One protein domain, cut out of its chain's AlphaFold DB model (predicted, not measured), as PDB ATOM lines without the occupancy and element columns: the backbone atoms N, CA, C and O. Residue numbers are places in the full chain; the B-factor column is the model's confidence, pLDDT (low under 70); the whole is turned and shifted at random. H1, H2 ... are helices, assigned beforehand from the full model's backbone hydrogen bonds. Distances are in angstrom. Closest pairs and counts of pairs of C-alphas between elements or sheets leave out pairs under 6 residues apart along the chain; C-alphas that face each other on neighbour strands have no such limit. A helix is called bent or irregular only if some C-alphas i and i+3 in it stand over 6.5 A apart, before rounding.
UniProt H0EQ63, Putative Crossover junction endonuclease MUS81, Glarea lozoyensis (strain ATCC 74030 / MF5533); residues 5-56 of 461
ATOM      1  N   LYS A   5     -16.826  32.522  25.018       54.16
ATOM      2  CA  LYS A   5     -16.075  33.074  26.163       54.16
ATOM      3  C   LYS A   5     -16.680  32.725  27.532       54.16
ATOM      4  O   LYS A   5     -16.015  32.854  28.555       54.16
ATOM      5  N   GLY A   6     -17.950  32.309  27.572       63.50
ATOM      6  CA  GLY A   6     -18.602  31.892  28.814       63.50
ATOM      7  C   GLY A   6     -18.072  30.545  29.300       63.50
ATOM      8  O   GLY A   6     -17.770  30.396  30.476       63.50
ATOM      9  N   VAL A   7     -17.901  29.589  28.382       71.38
ATOM     10  CA  VAL A   7     -17.533  28.199  28.705       71.38
ATOM     11  C   VAL A   7     -16.157  28.115  29.368       71.38
ATOM     12  O   VAL A   7     -16.003  27.405  30.357       71.38
ATOM     13  N   THR A   8     -15.177  28.879  28.885       73.88
ATOM     14  CA  THR A   8     -13.828  28.910  29.473       73.88
ATOM     15  C   THR A   8     -13.821  29.551  30.860       73.88
ATOM     16  O   THR A   8     -13.164  29.035  31.757       73.88
ATOM     17  N   THR A   9     -14.599  30.618  31.065       75.62
ATOM     18  CA  THR A   9     -14.771  31.261  32.379       75.62
ATOM     19  C   THR A   9     -15.420  30.307  33.391       75.62
ATOM     20  O   THR A   9     -14.927  30.187  34.508       75.62
ATOM     21  N   TYR A  10     -16.474  29.579  32.999       79.00
ATOM     22  CA  TYR A  10     -17.133  28.596  33.873       79.00
ATOM     23  C   TYR A  10     -16.240  27.394  34.188       79.00
ATOM     24  O   TYR A  10     -16.237  26.933  35.325       79.00
ATOM     25  N   LYS A  11     -15.459  26.913  33.212       80.00
ATOM     26  CA  LYS A  11     -14.507  25.817  33.424       80.00
ATOM     27  C   LYS A  11     -13.391  26.223  34.391       80.00
ATOM     28  O   LYS A  11     -13.162  25.517  35.361       80.00
ATOM     29  N   LYS A  12     -12.785  27.401  34.193       80.81
ATOM     30  CA  LYS A  12     -11.771  27.950  35.111       80.81
ATOM     31  C   LYS A  12     -12.337  28.132  36.527       80.81
ATOM     32  O   LYS A  12     -11.697  27.724  37.482       80.81
ATOM     33  N   ALA A  13     -13.557  28.661  36.665       82.69
ATOM     34  CA  ALA A  13     -14.222  28.785  37.966       82.69
ATOM     35  C   ALA A  13     -14.484  27.420  38.644       82.69
ATOM     36  O   ALA A  13     -14.303  27.286  39.851       82.69
ATOM     37  N   TYR A  14     -14.878  26.397  37.879       81.44
ATOM     38  CA  TYR A  14     -15.098  25.040  38.392       81.44
ATOM     39  C   TYR A  14     -13.800  24.379  38.873       81.44
ATOM     40  O   TYR A  14     -13.759  23.840  39.979       81.44
ATOM     41  N   ASP A  15     -12.733  24.468  38.077       82.62
ATOM     42  CA  ASP A  15     -11.429  23.899  38.423       82.62
ATOM     43  C   ASP A  15     -10.849  24.581  39.682       82.62
ATOM     44  O   ASP A  15     -10.336  23.901  40.571       82.62
ATOM     45  N   SER A  16     -11.034  25.901  39.825       82.50
ATOM     46  CA  SER A  16     -10.635  26.660  41.020       82.50
ATOM     47  C   SER A  16     -11.430  26.305  42.278       82.50
ATOM     48  O   SER A  16     -10.860  26.295  43.366       82.50
ATOM     49  N   LEU A  17     -12.730  26.003  42.159       80.38
ATOM     50  CA  LEU A  17     -13.525  25.503  43.289       80.38
ATOM     51  C   LEU A  17     -13.063  24.111  43.722       80.38
ATOM     52  O   LEU A  17     -12.935  23.855  44.912       80.38
ATOM     53  N   LYS A  18     -12.784  23.225  42.760       80.31
ATOM     54  CA  LYS A  18     -12.333  21.855  43.035       80.31
ATOM     55  C   LYS A  18     -10.966  21.816  43.725       80.31
ATOM     56  O   LYS A  18     -10.708  20.910  44.511       80.31
ATOM     57  N   ALA A  19     -10.100  22.780  43.423       79.50
ATOM     58  CA  ALA A  19      -8.771  22.902  44.015       79.50
ATOM     59  C   ALA A  19      -8.757  23.631  45.373       79.50
ATOM     60  O   ALA A  19      -7.707  23.690  46.011       79.50
ATOM     61  N   CYS A  20      -9.878  24.215  45.818       72.62
ATOM     62  CA  CYS A  20      -9.906  25.008  47.041       72.62
ATOM     63  C   CYS A  20     -10.215  24.142  48.279       72.62
ATOM     64  O   CYS A  20     -11.264  23.503  48.319       72.62
ATOM     65  N   PRO A  21      -9.363  24.162  49.320       71.94
ATOM     66  CA  PRO A  21      -9.620  23.462  50.580       71.94
ATOM     67  C   PRO A  21     -10.495  24.262  51.566       71.94
ATOM     68  O   PRO A  21     -10.692  23.825  52.696       71.94
ATOM     69  N   LEU A  22     -10.985  25.451  51.184       70.69
ATOM     70  CA  LEU A  22     -11.757  26.343  52.055       70.69
ATOM     71  C   LEU A  22     -13.263  26.128  51.866       70.69
ATOM     72  O   LEU A  22     -13.765  26.125  50.744       70.69
ATOM     73  N   THR A  23     -13.993  26.005  52.973       70.19
ATOM     74  CA  THR A  23     -15.459  26.006  52.980       70.19
ATOM     75  C   THR A  23     -15.971  27.442  52.940       70.19
ATOM     76  O   THR A  23     -15.640  28.233  53.821       70.19
ATOM     77  N   PHE A  24     -16.780  27.774  51.938       74.31
ATOM     78  CA  PHE A  24     -17.377  29.103  51.792       74.31
ATOM     79  C   PHE A  24     -18.757  29.147  52.435       74.31
ATOM     80  O   PHE A  24     -19.577  28.266  52.178       74.31
ATOM     81  N   THR A  25     -19.031  30.188  53.220       68.44
ATOM     82  CA  THR A  25     -20.356  30.405  53.830       68.44
ATOM     83  C   THR A  25     -21.241  31.302  52.967       68.44
ATOM     84  O   THR A  25     -22.460  31.149  52.982       68.44
ATOM     85  N   HIS A  26     -20.650  32.193  52.155       74.00
ATOM     86  CA  HIS A  26     -21.384  33.057  51.227       74.00
ATOM     87  C   HIS A  26     -20.703  33.147  49.836       74.00
ATOM     88  O   HIS A  26     -19.480  33.295  49.753       74.00
ATOM     89  N   PRO A  27     -21.451  33.160  48.707       76.75
ATOM     90  CA  PRO A  27     -20.887  33.204  47.348       76.75
ATOM     91  C   PRO A  27     -20.021  34.429  47.014       76.75
ATOM     92  O   PRO A  27     -19.291  34.429  46.021       76.75
ATOM     93  N   SER A  28     -20.084  35.486  47.827       71.50
ATOM     94  CA  SER A  28     -19.196  36.648  47.701       71.50
ATOM     95  C   SER A  28     -17.744  36.327  48.056       71.50
ATOM     96  O   SER A  28     -16.844  36.992  47.550       71.50
ATOM     97  N   GLU A  29     -17.505  35.322  48.900       74.12
ATOM     98  CA  GLU A  29     -16.159  34.873  49.272       74.12
ATOM     99  C   GLU A  29     -15.466  34.162  48.110       74.12
ATOM    100  O   GLU A  29     -14.254  34.283  47.950       74.12
ATOM    101  N   ALA A  30     -16.233  33.534  47.208       76.88
ATOM    102  CA  ALA A  30     -15.704  32.900  46.002       76.88
ATOM    103  C   ALA A  30     -14.973  33.890  45.075       76.88
ATOM    104  O   ALA A  30     -14.186  33.465  44.236       76.88
ATOM    105  N   LYS A  31     -15.150  35.209  45.262       77.88
ATOM    106  CA  LYS A  31     -14.383  36.255  44.564       77.88
ATOM    107  C   LYS A  31     -12.870  36.182  44.837       77.88
ATOM    108  O   LYS A  31     -12.094  36.751  44.072       77.88
ATOM    109  N   GLN A  32     -12.440  35.487  45.892       74.31
ATOM    110  CA  GLN A  32     -11.020  35.224  46.150       74.31
ATOM    111  C   GLN A  32     -10.424  34.141  45.234       74.31
ATOM    112  O   GLN A  32      -9.205  34.017  45.147       74.31
ATOM    113  N   LEU A  33     -11.269  33.368  44.539       77.56
ATOM    114  CA  LEU A  33     -10.855  32.328  43.604       77.56
ATOM    115  C   LEU A  33     -10.745  32.862  42.173       77.56
ATOM    116  O   LEU A  33     -11.525  33.700  41.712       77.56
ATOM    117  N   THR A  34      -9.784  32.329  41.421       74.38
ATOM    118  CA  THR A  34      -9.575  32.698  40.019       74.38
ATOM    119  C   THR A  34     -10.746  32.204  39.158       74.38
ATOM    120  O   THR A  34     -11.159  31.049  39.233       74.38
ATOM    121  N   GLY A  35     -11.313  33.091  38.334       77.31
ATOM    122  CA  GLY A  35     -12.476  32.790  37.482       77.31
ATOM    123  C   GLY A  35     -13.834  33.261  38.026       77.31
ATOM    124  O   GLY A  35     -14.801  33.296  37.263       77.31
ATOM    125  N   PHE A  36     -13.911  33.716  39.282       79.75
ATOM    126  CA  PHE A  36     -15.119  34.308  39.874       79.75
ATOM    127  C   PHE A  36     -15.113  35.835  39.759       79.75
ATOM    128  O   PHE A  36     -14.565  36.553  40.590       79.75
ATOM    129  N   GLY A  37     -15.732  36.351  38.695       75.69
ATOM    130  CA  GLY A  37     -16.000  37.787  38.554       75.69
ATOM    131  C   GLY A  37     -17.298  38.214  39.247       75.69
ATOM    132  O   GLY A  37     -18.161  37.379  39.517       75.69
ATOM    133  N   ASP A  38     -17.489  39.526  39.429       73.81
ATOM    134  CA  ASP A  38     -18.666  40.109  40.101       73.81
ATOM    135  C   ASP A  38     -19.997  39.552  39.580       73.81
ATOM    136  O   ASP A  38     -20.867  39.186  40.357       73.81
ATOM    137  N   LYS A  39     -20.129  39.373  38.260       76.56
ATOM    138  CA  LYS A  39     -21.348  38.824  37.639       76.56
ATOM    139  C   LYS A  39     -21.627  37.362  37.995       76.56
ATOM    140  O   LYS A  39     -22.783  36.948  37.982       76.56
ATOM    141  N   LEU A  40     -20.586  36.565  38.222       78.69
ATOM    142  CA  LEU A  40     -20.716  35.144  38.541       78.69
ATOM    143  C   LEU A  40     -21.072  34.982  40.023       78.69
ATOM    144  O   LEU A  40     -21.996  34.237  40.331       78.69
ATOM    145  N   CYS A  41     -20.438  35.773  40.895       79.94
ATOM    146  CA  CYS A  41     -20.807  35.891  42.306       79.94
ATOM    147  C   CYS A  41     -22.240  36.410  42.477       79.94
ATOM    148  O   CYS A  41     -23.006  35.779  43.188       79.94
ATOM    149  N   SER A  42     -22.654  37.470  41.769       79.56
ATOM    150  CA  SER A  42     -24.037  37.974  41.837       79.56
ATOM    151  C   SER A  42     -25.067  36.926  41.416       79.56
ATOM    152  O   SER A  42     -26.083  36.782  42.081       79.56
ATOM    153  N   ARG A  43     -24.793  36.152  40.357       81.25
ATOM    154  CA  ARG A  43     -25.679  35.055  39.924       81.25
ATOM    155  C   ARG A  43     -25.734  33.900  40.919       81.25
ATOM    156  O   ARG A  43     -26.769  33.259  41.040       81.25
ATOM    157  N   LEU A  44     -24.623  33.596  41.586       81.00
ATOM    158  CA  LEU A  44     -24.598  32.583  42.641       81.00
ATOM    159  C   LEU A  44     -25.339  33.062  43.888       81.00
ATOM    160  O   LEU A  44     -26.054  32.272  44.483       81.00
ATOM    161  N   THR A  45     -25.222  34.341  44.247       81.50
ATOM    162  CA  THR A  45     -25.996  34.950  45.335       81.50
ATOM    163  C   THR A  45     -27.493  34.964  45.024       81.50
ATOM    164  O   THR A  45     -28.286  34.652  45.900       81.50
ATOM    165  N   GLU A  46     -27.888  35.266  43.783       82.50
ATOM    166  CA  GLU A  46     -29.287  35.213  43.332       82.50
ATOM    167  C   GLU A  46     -29.854  33.788  43.429       82.50
ATOM    168  O   GLU A  46     -30.894  33.585  44.042       82.50
ATOM    169  N   LYS A  47     -29.112  32.783  42.948       81.62
ATOM    170  CA  LYS A  47     -29.517  31.374  43.071       81.62
ATOM    171  C   LYS A  47     -29.505  30.840  44.498       81.62
ATOM    172  O   LYS A  47     -30.310  29.977  44.828       81.62
ATOM    173  N   LEU A  48     -28.579  31.309  45.334       78.75
ATOM    174  CA  LEU A  48     -28.562  30.948  46.748       78.75
ATOM    175  C   LEU A  48     -29.774  31.547  47.463       78.75
ATOM    176  O   LEU A  48     -30.367  30.871  48.288       78.75
ATOM    177  N   LYS A  49     -30.178  32.769  47.095       77.94
ATOM    178  CA  LYS A  49     -31.395  33.399  47.611       77.94
ATOM    179  C   LYS A  49     -32.636  32.578  47.266       77.94
ATOM    180  O   LYS A  49     -33.394  32.253  48.165       77.94
ATOM    181  N   GLU A  50     -32.785  32.193  45.999       82.31
ATOM    182  CA  GLU A  50     -33.894  31.339  45.543       82.31
ATOM    183  C   GLU A  50     -33.941  30.007  46.314       82.31
ATOM    184  O   GLU A  50     -35.003  29.580  46.749       82.31
ATOM    185  N   TYR A  51     -32.784  29.385  46.553       77.00
ATOM    186  CA  TYR A  51     -32.682  28.133  47.309       77.00
ATOM    187  C   TYR A  51     -32.992  28.295  48.810       77.00
ATOM    188  O   TYR A  51     -33.644  27.440  49.404       77.00
ATOM    189  N   CYS A  52     -32.551  29.393  49.430       72.12
ATOM    190  CA  CYS A  52     -32.879  29.729  50.820       72.12
ATOM    191  C   CYS A  52     -34.380  30.019  50.995       72.12
ATOM    192  O   CYS A  52     -34.977  29.555  51.967       72.12
ATOM    193  N   ASP A  53     -34.996  30.705  50.026       74.38
ATOM    194  CA  ASP A  53     -36.432  31.001  50.009       74.38
ATOM    195  C   ASP A  53     -37.282  29.718  49.831       74.38
ATOM    196  O   ASP A  53     -38.370  29.620  50.396       74.38
ATOM    197  N   GLU A  54     -36.782  28.707  49.104       78.75
ATOM    198  CA  GLU A  54     -37.451  27.402  48.927       78.75
ATOM    199  C   GLU A  54     -37.353  26.476  50.152       78.75
ATOM    200  O   GLU A  54     -38.262  25.680  50.393       78.75
ATOM    201  N   ILE A  55     -36.268  26.560  50.929       76.75
ATOM    202  CA  ILE A  55     -36.020  25.688  52.096       76.75
ATOM    203  C   ILE A  55     -36.456  26.340  53.418       76.75
ATOM    204  O   ILE A  55     -36.601  25.651  54.426       76.75
ATOM    205  N   GLY A  56     -36.746  27.646  53.413       60.66
ATOM    206  CA  GLY A  56     -37.208  28.385  54.591       60.66
ATOM    207  C   GLY A  56     -36.098  28.724  55.592       60.66
ATOM    208  O   GLY A  56     -36.391  29.022  56.747       60.66
TER     209      GLY A  56
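What this domain is: This is residues 5 to 56 of the 461 residues of the protein "Putative Crossover junction endonuclease MUS81" of Glarea lozoyensis (strain ATCC 74030 / MF5533) (UniProt H0EQ63). Picture an open frame of two longer helices, H1 and H3, which stand apart and point in clearly different directions, with the chain between them looping over in an arch that holds the short helix H2. H3 runs away from the rest, and its far part, residues 49 to 55, sticks out together with Gly 56 as a free arm. The printed part has 52 residues with three named helices, in the order H1, H2, H3 along the chain, and no named strand; the class is all helix, with 36 residues in named elements. The whole is only just compact, close to loose, with a radius of gyration of the C-alphas of 11.6 A, and it spans 33 by 26 by 15 A.

How they stand to each other: Begin with the longest helix, H3, residues 38 to 55, and look first at its residues 38 to 41. With these residues alone it touches H2, residues 29 to 32. The two only just touch, with 3 pairs of C-alphas within 8 A, and the closest C-alphas are those of Lys 31 and Cys 41, 6.8 A apart. Their centres are 14.2 A apart. Go outward from H2 to H1, residues 5 to 18, and you will find H1 and H2 near each other: 5 pairs of C-alphas lie within 10 A, and the closest are 8.2 A apart. H1 touches no helix, and H1 and H3 are apart. Now look at the backbone N and O atoms: in H3 every pair of O of residue i and N of residue i+4 is within hydrogen-bond range, and in H1 9 of 10 are. H2 is too short for such a pair, but its one pair of O of residue i and N of residue i+3 is within range.

Where its parts are: Find C-alpha 38 of Asp 38 at (-18.666, 40.109, 40.101), where H3 begins; from there the helix runs to C-alpha 55 of Ile 55 at (-36.020, 25.688, 52.096), 25.6 A away over 18 residues. Go back along the chain to H2, four residues from Glu 29 to Gln 32. H2 is neither bent nor irregular, but only just: C-alphas 29 and 32 are 6.0 A apart. Then find C-alpha 5 of Lys 5 at (-16.075, 33.074, 26.163), where H1 begins; its 14 residues run to Lys 18, and its first and last C-alphas are 20.6 A apart. Neither H1 nor H3 is bent.

The domain as a whole: Look at the first and last printed residues for the full reach of the printed part: the C-alphas of Lys 5 and Gly 56 are the two farthest apart, at 35.7 A. Residues 49 to 56, of which 49 to 55 belong to H3, stand free. Without them the body has 44 residues, spans 28 by 24 by 14 A and has a radius of gyration of 9.9 A. The printed part has no cut. The link from H1 to H2 is short, with 10 residues between them, and the link from H2 to H3 is tight, with 5. In the B-factor column the mean pLDDT of the printed part is 76.2, with H3 at 79 and H1 and H2 at 76 each. The model's confidence is under 70 at residues 5 to 6, at residue 25 and at residue 56.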